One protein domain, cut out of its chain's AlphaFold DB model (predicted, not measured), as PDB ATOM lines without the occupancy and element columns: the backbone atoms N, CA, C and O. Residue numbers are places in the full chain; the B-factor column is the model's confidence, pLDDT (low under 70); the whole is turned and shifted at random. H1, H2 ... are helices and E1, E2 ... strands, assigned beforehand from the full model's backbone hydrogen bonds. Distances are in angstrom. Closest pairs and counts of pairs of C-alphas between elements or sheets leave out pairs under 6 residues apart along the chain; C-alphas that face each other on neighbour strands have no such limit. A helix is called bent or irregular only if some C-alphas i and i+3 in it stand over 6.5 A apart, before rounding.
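Overview. This is residues 291 to 388 of the 409 residues of the protein "Predicted protein" of Naegleria gruberi (UniProt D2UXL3). A long helix, H1, crosses the middle of a narrow body formed by H3 and the small two-stranded hairpin E1 E2, and its residues 291 to 301 stick out as a free arm. H2 and its loops make one end of this body and H4 the other, while residues 365 to 372 stick out as a free loop. The 98 printed residues hold four named helices and two strands, in the order H1 H2 H3 E1 E2 H4; the sheet, E1 - E2, is antiparallel and the class is mostly helix. The whole is loose, with a radius of gyration of the C-alphas of 15.8 A and spans of 44 by 44 by 26 A.

Along the chain. H1, residues 291 to 316, begins with C-alpha 291 at (-60.566, -111.014, -118.536) and is 39.8 A long; it is irregular, with C-alphas 291 and 294 7.9 A apart. H2 is residues 323 to 326, and H3 is residues 336 to 343, 10.4 A. E1, residues 344 to 348, is 13.6 A long, and E2, residues 355 to 360, 14.7 A. H4, residues 380 to 387, 10.2 A, ends with C-alpha 387 at (-100.763, -122.876, -102.293).

Arrangement. H1 touches H3 with residues 307 to 314 alone, about perpendicular at 85 degrees; the closest C-alphas, of Ser 310 and Ala 340, are 5.5 A apart. The closest C-alphas of H1 and E2, those of Ile 306 and Pro 355, are 6.8 A apart. E1 and E2 form a hairpin, antiparallel at 147 degrees, with N 345 and O 359 2.9 A apart, within hydrogen-bond range. H2 is close to H3 but not clearly touching, with the C-alphas of Ile 325 and Pro 336 closest at 6.1 A. H4 is apart from H1, H2, H3 and E1. Every O i to N i+4 pair is within hydrogen-bond range in H3, 21 of 22 in H1 and 3 of 4 in H4; H2 is too short for one.

Size, cuts and confidence. The C-alphas farthest apart, of Pro 328 and Lys 386, are 46.9 A apart. The printed part has no cut; the link from E2 to H4, 19 residues, is long. Residues 362 to 370 and 387 to 388 have pLDDT under 70.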
ATOM      1  N   ALA A 291     -60.410-111.441-119.931       93.62
ATOM      2  CA  ALA A 291     -60.566-111.014-118.536       93.62
ATOM      3  C   ALA A 291     -62.024-110.900-118.051       93.62
ATOM      4  O   ALA A 291     -62.248-110.680-116.869       93.62
ATOM      5  N   LEU A 292     -63.005-111.029-118.952       94.69
ATOM      6  CA  LEU A 292     -64.444-111.024-118.642       94.69
ATOM      7  C   LEU A 292     -65.074-112.412-118.853       94.69
ATOM      8  O   LEU A 292     -66.285-112.548-119.068       94.69
ATOM      9  N   LYS A 293     -64.248-113.462-118.928       93.75
ATOM     10  CA  LYS A 293     -64.699-114.812-119.279       93.75
ATOM     11  C   LYS A 293     -65.701-115.354-118.264       93.75
ATOM     12  O   LYS A 293     -66.664-116.003-118.674       93.75
ATOM     13  N   ASP A 294     -65.512-115.079-116.981       93.06
ATOM     14  CA  ASP A 294     -66.374-115.609-115.927       93.06
ATOM     15  C   ASP A 294     -67.782-115.009-116.019       93.06
ATOM     16  O   ASP A 294     -68.774-115.742-116.077       93.06
ATOM     17  N   GLU A 295     -67.880-113.687-116.161       94.19
ATOM     18  CA  GLU A 295     -69.143-112.966-116.301       94.19
ATOM     19  C   GLU A 295     -69.844-113.340-117.613       94.19
ATOM     20  O   GLU A 295     -71.029-113.687-117.626       94.19
ATOM     21  N   THR A 296     -69.114-113.345-118.734       93.25
ATOM     22  CA  THR A 296     -69.690-113.700-120.044       93.25
ATOM     23  C   THR A 296     -70.148-115.157-120.107       93.25
ATOM     24  O   THR A 296     -71.158-115.449-120.751       93.25
ATOM     25  N   THR A 297     -69.475-116.080-119.412       94.06
ATOM     26  CA  THR A 297     -69.894-117.488-119.339       94.06
ATOM     27  C   THR A 297     -71.212-117.634-118.582       94.06
ATOM     28  O   THR A 297     -72.104-118.344-119.050       94.06
ATOM     29  N   GLN A 298     -71.385-116.922-117.464       92.69
ATOM     30  CA  GLN A 298     -72.642-116.927-116.709       92.69
ATOM     31  C   GLN A 298     -73.814-116.379-117.535       92.69
ATOM     32  O   GLN A 298     -74.891-116.980-117.564       92.69
ATOM     33  N   VAL A 299     -73.599-115.273-118.254       94.12
ATOM     34  CA  VAL A 299     -74.618-114.669-119.127       94.12
ATOM     35  C   VAL A 299     -75.010-115.629-120.253       94.12
ATOM     36  O   VAL A 299     -76.199-115.864-120.474       94.12
ATOM     37  N   ARG A 300     -74.029-116.255-120.916       93.81
ATOM     38  CA  ARG A 300     -74.269-117.242-121.984       93.81
ATOM     39  C   ARG A 300     -75.012-118.479-121.484       93.81
ATOM     40  O   ARG A 300     -75.897-118.972-122.181       93.81
ATOM     41  N   ALA A 301     -74.686-118.967-120.288       94.75
ATOM     42  CA  ALA A 301     -75.377-120.104-119.686       94.75
ATOM     43  C   ALA A 301     -76.863-119.789-119.447       94.75
ATOM     44  O   ALA A 301     -77.730-120.568-119.848       94.75
ATOM     45  N   LEU A 302     -77.169-118.618-118.874       94.94
ATOM     46  CA  LEU A 302     -78.548-118.170-118.677       94.94
ATOM     47  C   LEU A 302     -79.291-118.006-120.009       94.94
ATOM     48  O   LEU A 302     -80.425-118.469-120.143       94.94
ATOM     49  N   LYS A 303     -78.643-117.386-121.000       95.38
ATOM     50  CA  LYS A 303     -79.202-117.205-122.341       95.38
ATOM     51  C   LYS A 303     -79.552-118.544-122.983       95.38
ATOM     52  O   LYS A 303     -80.684-118.714-123.419       95.38
ATOM     53  N   SER A 304     -78.653-119.527-122.924       96.00
ATOM     54  CA  SER A 304     -78.902-120.871-123.458       96.00
ATOM     55  C   SER A 304     -80.076-121.580-122.769       96.00
ATOM     56  O   SER A 304     -80.855-122.268-123.430       96.00
ATOM     57  N   ILE A 305     -80.247-121.406-121.451       95.06
ATOM     58  CA  ILE A 305     -81.409-121.953-120.730       95.06
ATOM     59  C   ILE A 305     -82.702-121.322-121.252       95.06
ATOM     60  O   ILE A 305     -83.666-122.037-121.527       95.06
ATOM     61  N   ILE A 306     -82.732-119.995-121.392       95.44
ATOM     62  CA  ILE A 306     -83.916-119.277-121.872       95.44
ATOM     63  C   ILE A 306     -84.213-119.638-123.328       95.44
ATOM     64  O   ILE A 306     -85.353-119.959-123.629       95.44
ATOM     65  N   GLU A 307     -83.215-119.697-124.209       95.69
ATOM     66  CA  GLU A 307     -83.380-120.102-125.611       95.69
ATOM     67  C   GLU A 307     -84.020-121.495-125.737       95.69
ATOM     68  O   GLU A 307     -84.979-121.674-126.490       95.69
ATOM     69  N   LYS A 308     -83.561-122.470-124.939       94.94
ATOM     70  CA  LYS A 308     -84.159-123.816-124.893       94.94
ATOM     71  C   LYS A 308     -85.609-123.780-124.415       94.94
ATOM     72  O   LYS A 308     -86.476-124.377-125.049       94.94
ATOM     73  N   LYS A 309     -85.892-123.062-123.320       93.12
ATOM     74  CA  LYS A 309     -87.258-122.929-122.787       93.12
ATOM     75  C   LYS A 309     -88.192-122.221-123.769       93.12
ATOM     76  O   LYS A 309     -89.345-122.618-123.902       93.12
ATOM     77  N   SER A 310     -87.692-121.209-124.470       93.62
ATOM     78  CA  SER A 310     -88.415-120.469-125.501       93.62
ATOM     79  C   SER A 310     -88.831-121.374-126.658       93.62
ATOM     80  O   SER A 310     -89.988-121.323-127.063       93.62
ATOM     81  N   LEU A 311     -87.941-122.236-127.160       93.69
ATOM     82  CA  LEU A 311     -88.274-123.169-128.244       93.69
ATOM     83  C   LEU A 311     -89.305-124.215-127.816       93.69
ATOM     84  O   LEU A 311     -90.300-124.401-128.513       93.69
ATOM     85  N   VAL A 312     -89.128-124.820-126.637       92.00
ATOM     86  CA  VAL A 312     -90.112-125.765-126.081       92.00
ATOM     87  C   VAL A 312     -91.479-125.094-125.947       92.00
ATOM     88  O   VAL A 312     -92.501-125.668-126.320       92.00
ATOM     89  N   LYS A 313     -91.518-123.845-125.467       91.00
ATOM     90  CA  LYS A 313     -92.776-123.107-125.337       91.00
ATOM     91  C   LYS A 313     -93.394-122.768-126.696       91.00
ATOM     92  O   LYS A 313     -94.612-122.828-126.841       91.00
ATOM     93  N   LEU A 314     -92.572-122.448-127.694       92.31
ATOM     94  CA  LEU A 314     -93.016-122.170-129.059       92.31
ATOM     95  C   LEU A 314     -93.681-123.395-129.707       92.31
ATOM     96  O   LEU A 314     -94.721-123.259-130.353       92.31
ATOM     97  N   GLU A 315     -93.100-124.578-129.498       91.56
ATOM     98  CA  GLU A 315     -93.646-125.868-129.934       91.56
ATOM     99  C   GLU A 315     -94.982-126.179-129.258       91.56
ATOM    100  O   GLU A 315     -95.955-126.505-129.939       91.56
ATOM    101  N   GLN A 316     -95.055-126.016-127.934       88.12
ATOM    102  CA  GLN A 316     -96.266-126.274-127.148       88.12
ATOM    103  C   GLN A 316     -97.443-125.372-127.542       88.12
ATOM    104  O   GLN A 316     -98.588-125.811-127.527       88.12
ATOM    105  N   GLU A 317     -97.173-124.117-127.905       87.94
ATOM    106  CA  GLU A 317     -98.191-123.165-128.372       87.94
ATOM    107  C   GLU A 317     -98.564-123.378-129.856       87.94
ATOM    108  O   GLU A 317     -99.413-122.665-130.388       87.94
ATOM    109  N   GLY A 318     -97.926-124.327-130.554       89.06
ATOM    110  CA  GLY A 318     -98.179-124.603-131.971       89.06
ATOM    111  C   GLY A 318     -97.733-123.483-132.919       89.06
ATOM    112  O   GLY A 318     -98.147-123.451-134.078       89.06
ATOM    113  N   LEU A 319     -96.877-122.567-132.454       88.25
ATOM    114  CA  LEU A 319     -96.519-121.340-133.171       88.25
ATOM    115  C   LEU A 319     -95.434-121.540-134.234       88.25
ATOM    116  O   LEU A 319     -95.156-120.622-134.992       88.25
ATOM    117  N   LEU A 320     -94.852-122.734-134.357       87.62
ATOM    118  CA  LEU A 320     -93.868-123.031-135.407       87.62
ATOM    119  C   LEU A 320     -94.421-122.893-136.835       87.62
ATOM    120  O   LEU A 320     -93.650-122.713-137.773       87.62
ATOM    121  N   LYS A 321     -95.742-123.009-137.007       87.50
ATOM    122  CA  LYS A 321     -96.407-123.047-138.320       87.50
ATOM    123  C   LYS A 321     -96.958-121.694-138.779       87.50
ATOM    124  O   LYS A 321     -97.616-121.639-139.811       87.50
ATOM    125  N   ILE A 322     -96.742-120.622-138.017       87.44
ATOM    126  CA  ILE A 322     -97.271-119.297-138.360       87.44
ATOM    127  C   ILE A 322     -96.579-118.721-139.600       87.44
ATOM    128  O   ILE A 322     -95.419-119.033-139.892       87.44
ATOM    129  N   GLU A 323     -97.276-117.838-140.312       86.94
ATOM    130  CA  GLU A 323     -96.760-117.198-141.528       86.94
ATOM    131  C   GLU A 323     -95.462-116.417-141.270       86.94
ATOM    132  O   GLU A 323     -94.565-116.430-142.104       86.94
ATOM    133  N   GLU A 324     -95.301-115.817-140.086       87.31
ATOM    134  CA  GLU A 324     -94.107-115.037-139.721       87.31
ATOM    135  C   GLU A 324     -92.803-115.858-139.708       87.31
ATOM    136  O   GLU A 324     -91.725-115.275-139.857       87.31
ATOM    137  N   ILE A 325     -92.900-117.185-139.537       86.88
ATOM    138  CA  ILE A 325     -91.766-118.128-139.498       86.88
ATOM    139  C   ILE A 325     -91.676-118.953-140.791       86.88
ATOM    140  O   ILE A 325     -90.578-119.299-141.230       86.88
ATOM    141  N   THR A 326     -92.817-119.281-141.401       88.75
ATOM    142  CA  THR A 326     -92.899-120.191-142.558       88.75
ATOM    143  C   THR A 326     -92.903-119.482-143.912       88.75
ATOM    144  O   THR A 326     -92.466-120.073-144.898       88.75
ATOM    145  N   SER A 327     -93.357-118.228-143.986       88.50
ATOM    146  CA  SER A 327     -93.386-117.461-145.234       88.50
ATOM    147  C   SER A 327     -92.031-116.801-145.512       88.50
ATOM    148  O   SER A 327     -91.502-116.145-144.614       88.50
ATOM    149  N   PRO A 328     -91.497-116.858-146.749       89.12
ATOM    150  CA  PRO A 328     -90.278-116.140-147.138       89.12
ATOM    151  C   PRO A 328     -90.339-114.618-146.936       89.12
ATOM    152  O   PRO A 328     -89.300-113.978-146.807       89.12
ATOM    153  N   SER A 329     -91.542-114.029-146.910       89.81
ATOM    154  CA  SER A 329     -91.752-112.604-146.619       89.81
ATOM    155  C   SER A 329     -91.837-112.293-145.119       89.81
ATOM    156  O   SER A 329     -91.940-111.127-144.737       89.81
ATOM    157  N   GLY A 330     -91.848-113.318-144.263       86.06
ATOM    158  CA  GLY A 330     -91.947-113.186-142.817       86.06
ATOM    159  C   GLY A 330     -90.655-112.655-142.200       86.06
ATOM    160  O   GLY A 330     -89.554-113.076-142.554       86.06
ATOM    161  N   LYS A 331     -90.779-111.757-141.214       89.31
ATOM    162  CA  LYS A 331     -89.634-111.160-140.500       89.31
ATOM    163  C   LYS A 331     -88.705-112.211-139.876       89.31
ATOM    164  O   LYS A 331     -87.500-111.982-139.785       89.31
ATOM    165  N   TYR A 332     -89.262-113.341-139.442       90.19
ATOM    166  CA  TYR A 332     -88.539-114.422-138.774       90.19
ATOM    167  C   TYR A 332     -88.526-115.706-139.609       90.19
ATOM    168  O   TYR A 332     -88.483-116.804-139.049       90.19
ATOM    169  N   TYR A 333     -88.551-115.582-140.941       92.06
ATOM    170  CA  TYR A 333     -88.476-116.725-141.845       92.06
ATOM    171  C   TYR A 333     -87.277-117.626-141.507       92.06
ATOM    172  O   TYR A 333     -86.140-117.154-141.439       92.06
ATOM    173  N   ASN A 334     -87.535-118.919-141.262       89.31
ATOM    174  CA  ASN A 334     -86.537-119.901-140.809       89.31
ATOM    175  C   ASN A 334     -85.764-119.513-139.525       89.31
ATOM    176  O   ASN A 334     -84.677-120.030-139.263       89.31
ATOM    177  N   LYS A 335     -86.325-118.630-138.690       91.81
ATOM    178  CA  LYS A 335     -85.715-118.139-137.441       91.81
ATOM    179  C   LYS A 335     -86.670-118.270-136.240       91.81
ATOM    180  O   LYS A 335     -86.968-117.274-135.574       91.81
ATOM    181  N   PRO A 336     -87.132-119.491-135.902       92.75
ATOM    182  CA  PRO A 336     -88.099-119.702-134.820       92.75
ATOM    183  C   PRO A 336     -87.576-119.259-133.446       92.75
ATOM    184  O   PRO A 336     -88.341-118.742-132.634       92.75
ATOM    185  N   LEU A 337     -86.269-119.400-133.190       93.00
ATOM    186  CA  LEU A 337     -85.664-118.958-131.932       93.00
ATOM    187  C   LEU A 337     -85.725-117.434-131.768       93.00
ATOM    188  O   LEU A 337     -86.077-116.950-130.695       93.00
ATOM    189  N   GLU A 338     -85.407-116.677-132.824       91.62
ATOM    190  CA  GLU A 338     -85.474-115.212-132.789       91.62
ATOM    191  C   GLU A 338     -86.911-114.735-132.559       91.62
ATOM    192  O   GLU A 338     -87.124-113.803-131.787       91.62
ATOM    193  N   TYR A 339     -87.898-115.396-133.175       92.56
ATOM    194  CA  TYR A 339     -89.307-115.128-132.897       92.56
ATOM    195  C   TYR A 339     -89.636-115.379-131.421       92.56
ATOM    196  O   TYR A 339     -90.095-114.473-130.733       92.56
ATOM    197  N   ALA A 340     -89.325-116.570-130.899       92.94
ATOM    198  CA  ALA A 340     -89.647-116.934-129.520       92.94
ATOM    199  C   ALA A 340     -89.012-115.978-128.494       92.94
ATOM    200  O   ALA A 340     -89.692-115.517-127.580       92.94
ATOM    201  N   MET A 341     -87.739-115.618-128.678       90.88
ATOM    202  CA  MET A 341     -87.026-114.675-127.806       90.88
ATOM    203  C   MET A 341     -87.596-113.249-127.861       90.88
ATOM    204  O   MET A 341     -87.519-112.528-126.870       90.88
ATOM    205  N   ASN A 342     -88.175-112.844-128.997       89.19
ATOM    206  CA  ASN A 342     -88.817-111.538-129.160       89.19
ATOM    207  C   ASN A 342     -90.306-111.534-128.786       89.19
ATOM    208  O   ASN A 342     -90.888-110.462-128.649       89.19
ATOM    209  N   SER A 343     -90.938-112.699-128.652       89.31
ATOM    210  CA  SER A 343     -92.368-112.819-128.352       89.31
ATOM    211  C   SER A 343     -92.648-113.201-126.904       89.31
ATOM    212  O   SER A 343     -93.727-112.881-126.406       89.31
ATOM    213  N   PHE A 344     -91.720-113.870-126.218       91.75
ATOM    214  CA  PHE A 344     -91.915-114.395-124.865       91.75
ATOM    215  C   PHE A 344     -91.173-113.583-123.800       91.75
ATOM    216  O   PHE A 344     -89.996-113.263-123.943       91.75
ATOM    217  N   SER A 345     -91.859-113.299-122.693       92.19
ATOM    218  CA  SER A 345     -91.280-112.667-121.508       92.19
ATOM    219  C   SER A 345     -90.783-113.727-120.529       92.19
ATOM    220  O   SER A 345     -91.540-114.609-120.115       92.19
ATOM    221  N   PHE A 346     -89.523-113.604-120.113       93.19
ATOM    222  CA  PHE A 346     -88.932-114.419-119.053       93.19
ATOM    223  C   PHE A 346     -88.576-113.565-117.839       93.19
ATOM    224  O   PHE A 346     -88.148-112.419-117.976       93.19
ATOM    225  N   TYR A 347     -88.717-114.162-116.659       93.56
ATOM    226  CA  TYR A 347     -88.425-113.553-115.360       93.56
ATOM    227  C   TYR A 347     -87.563-114.502-114.529       93.56
ATOM    228  O   TYR A 347     -87.623-115.722-114.707       93.56
ATOM    229  N   MET A 348     -86.765-113.960-113.608       94.62
ATOM    230  CA  MET A 348     -85.960-114.762-112.685       94.62
ATOM    231  C   MET A 348     -86.724-115.008-111.392       94.62
ATOM    232  O   MET A 348     -87.059-114.064-110.685       94.62
ATOM    233  N   CYS A 349     -86.968-116.277-111.062       94.12
ATOM    234  CA  CYS A 349     -87.656-116.611-109.822       94.12
ATOM    235  C   CYS A 349     -86.811-116.242-108.593       94.12
ATOM    236  O   CYS A 349     -85.645-116.629-108.502       94.12
ATOM    237  N   HIS A 350     -87.411-115.570-107.614       93.88
ATOM    238  CA  HIS A 350     -86.759-115.206-106.365       93.88
ATOM    239  C   HIS A 350     -86.302-116.424-105.558       93.88
ATOM    240  O   HIS A 350     -85.195-116.417-105.029       93.88
ATOM    241  N   GLU A 351     -87.124-117.470-105.485       92.50
ATOM    242  CA  GLU A 351     -86.869-118.627-104.623       92.50
ATOM    243  C   GLU A 351     -85.841-119.591-105.219       92.50
ATOM    244  O   GLU A 351     -84.838-119.902-104.585       92.50
ATOM    245  N   CYS A 352     -86.070-120.066-106.446       92.25
ATOM    246  CA  CYS A 352     -85.223-121.092-107.064       92.25
ATOM    247  C   CYS A 352     -84.155-120.532-108.012       92.25
ATOM    248  O   CYS A 352     -83.412-121.308-108.612       92.25
ATOM    249  N   LYS A 353     -84.112-119.204-108.208       93.31
ATOM    250  CA  LYS A 353     -83.179-118.502-109.112       93.31
ATOM    251  C   LYS A 353     -83.168-119.049-110.546       93.31
ATOM    252  O   LYS A 353     -82.195-118.868-111.269       93.31
ATOM    253  N   SER A 354     -84.255-119.695-110.973       92.31
ATOM    254  CA  SER A 354     -84.412-120.238-112.324       92.31
ATOM    255  C   SER A 354     -85.308-119.337-113.179       92.31
ATOM    256  O   SER A 354     -86.298-118.805-112.664       92.31
ATOM    257  N   PRO A 355     -85.010-119.181-114.482       94.50
ATOM    258  CA  PRO A 355     -85.860-118.414-115.380       94.50
ATOM    259  C   PRO A 355     -87.183-119.145-115.635       94.50
ATOM    260  O   PRO A 355     -87.196-120.364-115.862       94.50
ATOM    261  N   TYR A 356     -88.292-118.406-115.638       92.81
ATOM    262  CA  TYR A 356     -89.627-118.922-115.945       92.81
ATOM    263  C   TYR A 356     -90.367-118.022-116.939       92.81
ATOM    264  O   TYR A 356     -90.095-116.826-117.038       92.81
ATOM    265  N   TYR A 357     -91.285-118.626-117.692       91.75
ATOM    266  CA  TYR A 357     -92.118-117.939-118.675       91.75
ATOM    267  C   TYR A 357     -93.234-117.154-117.977       91.75
ATOM    268  O   TYR A 357     -93.987-117.729-117.192       91.75
ATOM    269  N   GLY A 358     -93.352-115.863-118.283       89.12
ATOM    270  CA  GLY A 358     -94.360-114.968-117.708       89.12
ATOM    271  C   GLY A 358     -95.366-114.419-118.722       89.12
ATOM    272  O   GLY A 358     -95.989-113.401-118.453       89.12
ATOM    273  N   GLY A 359     -95.524-115.064-119.881       87.88
ATOM    274  CA  GLY A 359     -96.478-114.651-120.916       87.88
ATOM    275  C   GLY A 359     -95.821-114.072-122.172       87.88
ATOM    276  O   GLY A 359     -94.598-113.961-122.266       87.88
ATOM    277  N   LYS A 360     -96.648-113.723-123.165       85.56
ATOM    278  CA  LYS A 360     -96.191-113.036-124.380       85.56
ATOM    279  C   LYS A 360     -95.971-111.552-124.090       85.56
ATOM    280  O   LYS A 360     -96.734-110.960-123.333       85.56
ATOM    281  N   ILE A 361     -94.988-110.937-124.747       80.12
ATOM    282  CA  ILE A 361     -94.654-109.514-124.560       80.12
ATOM    283  C   ILE A 361     -95.856-108.606-124.874       80.12
ATOM    284  O   ILE A 361     -96.077-107.639-124.159       80.12
ATOM    285  N   GLN A 362     -96.684-108.951-125.868       66.25
ATOM    286  CA  GLN A 362     -97.910-108.205-126.209       66.25
ATOM    287  C   GLN A 362     -98.965-108.158-125.091       66.25
ATOM    288  O   GLN A 362     -99.850-107.312-125.142       66.25
ATOM    289  N   CYS A 363     -98.903-109.062-124.112       55.22
ATOM    290  CA  CYS A 363     -99.862-109.123-123.009       55.22
ATOM    291  C   CYS A 363     -99.374-108.405-121.742       55.22
ATOM    292  O   CYS A 363    -100.139-108.302-120.789       55.22
ATOM    293  N   GLY A 364     -98.115-107.960-121.698       53.47
ATOM    294  CA  GLY A 364     -97.581-107.205-120.567       53.47
ATOM    295  C   GLY A 364     -97.735-105.708-120.797       53.47
ATOM    296  O   GLY A 364     -97.357-105.210-121.856       53.47
ATOM    297  N   GLU A 365     -98.222-104.976-119.793       50.81
ATOM    298  CA  GLU A 365     -97.872-103.558-119.679       50.81
ATOM    299  C   GLU A 365     -96.345-103.451-119.742       50.81
ATOM    300  O   GLU A 365     -95.636-104.297-119.179       50.81
ATOM    301  N   GLN A 366     -95.831-102.451-120.460       49.00
ATOM    302  CA  GLN A 366     -94.413-102.102-120.456       49.00
ATOM    303  C   GLN A 366     -94.044-101.584-119.058       49.00
ATOM    304  O   GLN A 366     -93.829-100.397-118.855       49.00
ATOM    305  N   ASN A 367     -93.998-102.484-118.075       50.62
ATOM    306  CA  ASN A 367     -93.432-102.254-116.758       50.62
ATOM    307  C   ASN A 367     -91.907-102.240-116.923       50.62
ATOM    308  O   ASN A 367     -91.197-103.165-116.533       50.62
ATOM    309  N   GLU A 368     -91.430-101.198-117.604       51.84
ATOM    310  CA  GLU A 368     -90.034-100.756-117.619       51.84
ATOM    311  C   GLU A 368     -89.705 -99.947-116.356       51.84
ATOM    312  O   GLU A 368     -88.644 -99.336-116.275       51.84
ATOM    313  N   ASP A 369     -90.603 -99.945-115.368       57.09
ATOM    314  CA  ASP A 369     -90.375 -99.318-114.078       57.09
ATOM    315  C   ASP A 369     -89.342-100.140-113.291       57.09
ATOM    316  O   ASP A 369     -89.533-101.330-113.011       57.09
ATOM    317  N   ASP A 370     -88.229 -99.504-112.925       61.84
ATOM    318  CA  ASP A 370     -87.175-100.118-112.106       61.84
ATOM    319  C   ASP A 370     -87.660-100.423-110.674       61.84
ATOM    320  O   ASP A 370     -86.998-101.137-109.920       61.84
ATOM    321  N   ASN A 371     -88.839 -99.920-110.301       71.94
ATOM    322  CA  ASN A 371     -89.413-100.030-108.969       71.94
ATOM    323  C   ASN A 371     -90.350-101.244-108.831       71.94
ATOM    324  O   ASN A 371     -91.537-101.106-108.540       71.94
ATOM    325  N   PHE A 372     -89.820-102.449-109.052       82.62
ATOM    326  CA  PHE A 372     -90.529-103.701-108.768       82.62
ATOM    327  C   PHE A 372     -89.903-104.413-107.567       82.62
ATOM    328  O   PHE A 372     -88.699-104.318-107.335       82.62
ATOM    329  N   ASN A 373     -90.706-105.173-106.820       86.69
ATOM    330  CA  ASN A 373     -90.193-106.008-105.741       86.69
ATOM    331  C   ASN A 373     -89.695-107.356-106.300       86.69
ATOM    332  O   ASN A 373     -90.510-108.162-106.763       86.69
ATOM    333  N   PRO A 374     -88.384-107.672-106.234       87.44
ATOM    334  CA  PRO A 374     -87.869-108.940-106.735       87.44
ATOM    335  C   PRO A 374     -88.419-110.165-106.001       87.44
ATOM    336  O   PRO A 374     -88.330-111.259-106.548       87.44
ATOM    337  N   GLU A 375     -88.948-110.018-104.782       90.38
ATOM    338  CA  GLU A 375     -89.540-111.115-103.998       90.38
ATOM    339  C   GLU A 375     -90.883-111.599-104.556       90.38
ATOM    340  O   GLU A 375     -91.263-112.751-104.345       90.38
ATOM    341  N   GLU A 376     -91.577-110.756-105.322       88.50
ATOM    342  CA  GLU A 376     -92.869-111.089-105.932       88.50
ATOM    343  C   GLU A 376     -92.716-111.919-107.215       88.50
ATOM    344  O   GLU A 376     -93.658-112.585-107.653       88.50
ATOM    345  N   LEU A 377     -91.516-111.946-107.804       91.12
ATOM    346  CA  LEU A 377     -91.213-112.751-108.984       91.12
ATOM    347  C   LEU A 377     -91.040-114.222-108.597       91.12
ATOM    348  O   LEU A 377     -89.931-114.716-108.391       91.12
ATOM    349  N   VAL A 378     -92.145-114.957-108.511       91.62
ATOM    350  CA  VAL A 378     -92.151-116.379-108.143       91.62
ATOM    351  C   VAL A 378     -92.699-117.219-109.293       91.62
ATOM    352  O   VAL A 378     -93.757-116.936-109.851       91.62
ATOM    353  N   CYS A 379     -91.970-118.273-109.676       91.25
ATOM    354  CA  CYS A 379     -92.418-119.168-110.739       91.25
ATOM    355  C   CYS A 379     -93.614-120.017-110.285       91.25
ATOM    356  O   CYS A 379     -93.809-120.261-109.091       91.25
ATOM    357  N   GLY A 380     -94.382-120.544-111.241       87.44
ATOM    358  CA  GLY A 380     -95.557-121.356-110.923       87.44
ATOM    359  C   GLY A 380     -95.237-122.592-110.080       87.44
ATOM    360  O   GLY A 380     -95.997-122.913-109.173       87.44
ATOM    361  N   SER A 381     -94.079-123.229-110.273       87.88
ATOM    362  CA  SER A 381     -93.658-124.369-109.447       87.88
ATOM    363  C   SER A 381     -93.454-123.993-107.974       87.88
ATOM    364  O   SER A 381     -93.829-124.753-107.083       87.88
ATOM    365  N   CYS A 382     -92.867-122.825-107.699       89.00
ATOM    366  CA  CYS A 382     -92.653-122.323-106.340       89.00
ATOM    367  C   CYS A 382     -93.961-121.844-105.695       89.00
ATOM    368  O   CYS A 382     -94.221-122.153-104.532       89.00
ATOM    369  N   CYS A 383     -94.841-121.201-106.466       85.81
ATOM    370  CA  CYS A 383     -96.193-120.872-106.010       85.81
ATOM    371  C   CYS A 383     -97.012-122.130-105.674       85.81
ATOM    372  O   CYS A 383     -97.674-122.174-104.637       85.81
ATOM    373  N   ALA A 384     -96.931-123.182-106.498       82.38
ATOM    374  CA  ALA A 384     -97.655-124.434-106.279       82.38
ATOM    375  C   ALA A 384     -97.252-125.113-104.962       82.38
ATOM    376  O   ALA A 384     -98.123-125.539-104.205       82.38
ATOM    377  N   LYS A 385     -95.953-125.112-104.621       79.31
ATOM    378  CA  LYS A 385     -95.455-125.621-103.327       79.31
ATOM    379  C   LYS A 385     -96.098-124.931-102.118       79.31
ATOM    380  O   LYS A 385     -96.209-125.558-101.070       79.31
ATOM    381  N   LYS A 386     -96.499-123.663-102.255       74.31
ATOM    382  CA  LYS A 386     -97.090-122.860-101.175       74.31
ATOM    383  C   LYS A 386     -98.613-122.966-101.092       74.31
ATOM    384  O   LYS A 386     -99.152-122.867 -99.996       74.31
ATOM    385  N   VAL A 387     -99.308-123.114-102.224       68.12
ATOM    386  CA  VAL A 387    -100.763-122.876-102.293       68.12
ATOM    387  C   VAL A 387    -101.597-124.155-102.442       68.12
ATOM    388  O   VAL A 387    -102.631-124.246-101.786       68.12
ATOM    389  N   ARG A 388    -101.195-125.148-103.258       59.59
ATOM    390  CA  ARG A 388    -101.925-126.429-103.437       59.59
ATOM    391  C   ARG A 388    -101.020-127.535-103.999       59.59
ATOM    392  O   ARG A 388    -100.385-127.333-105.027       59.59
TER     393      ARG A 388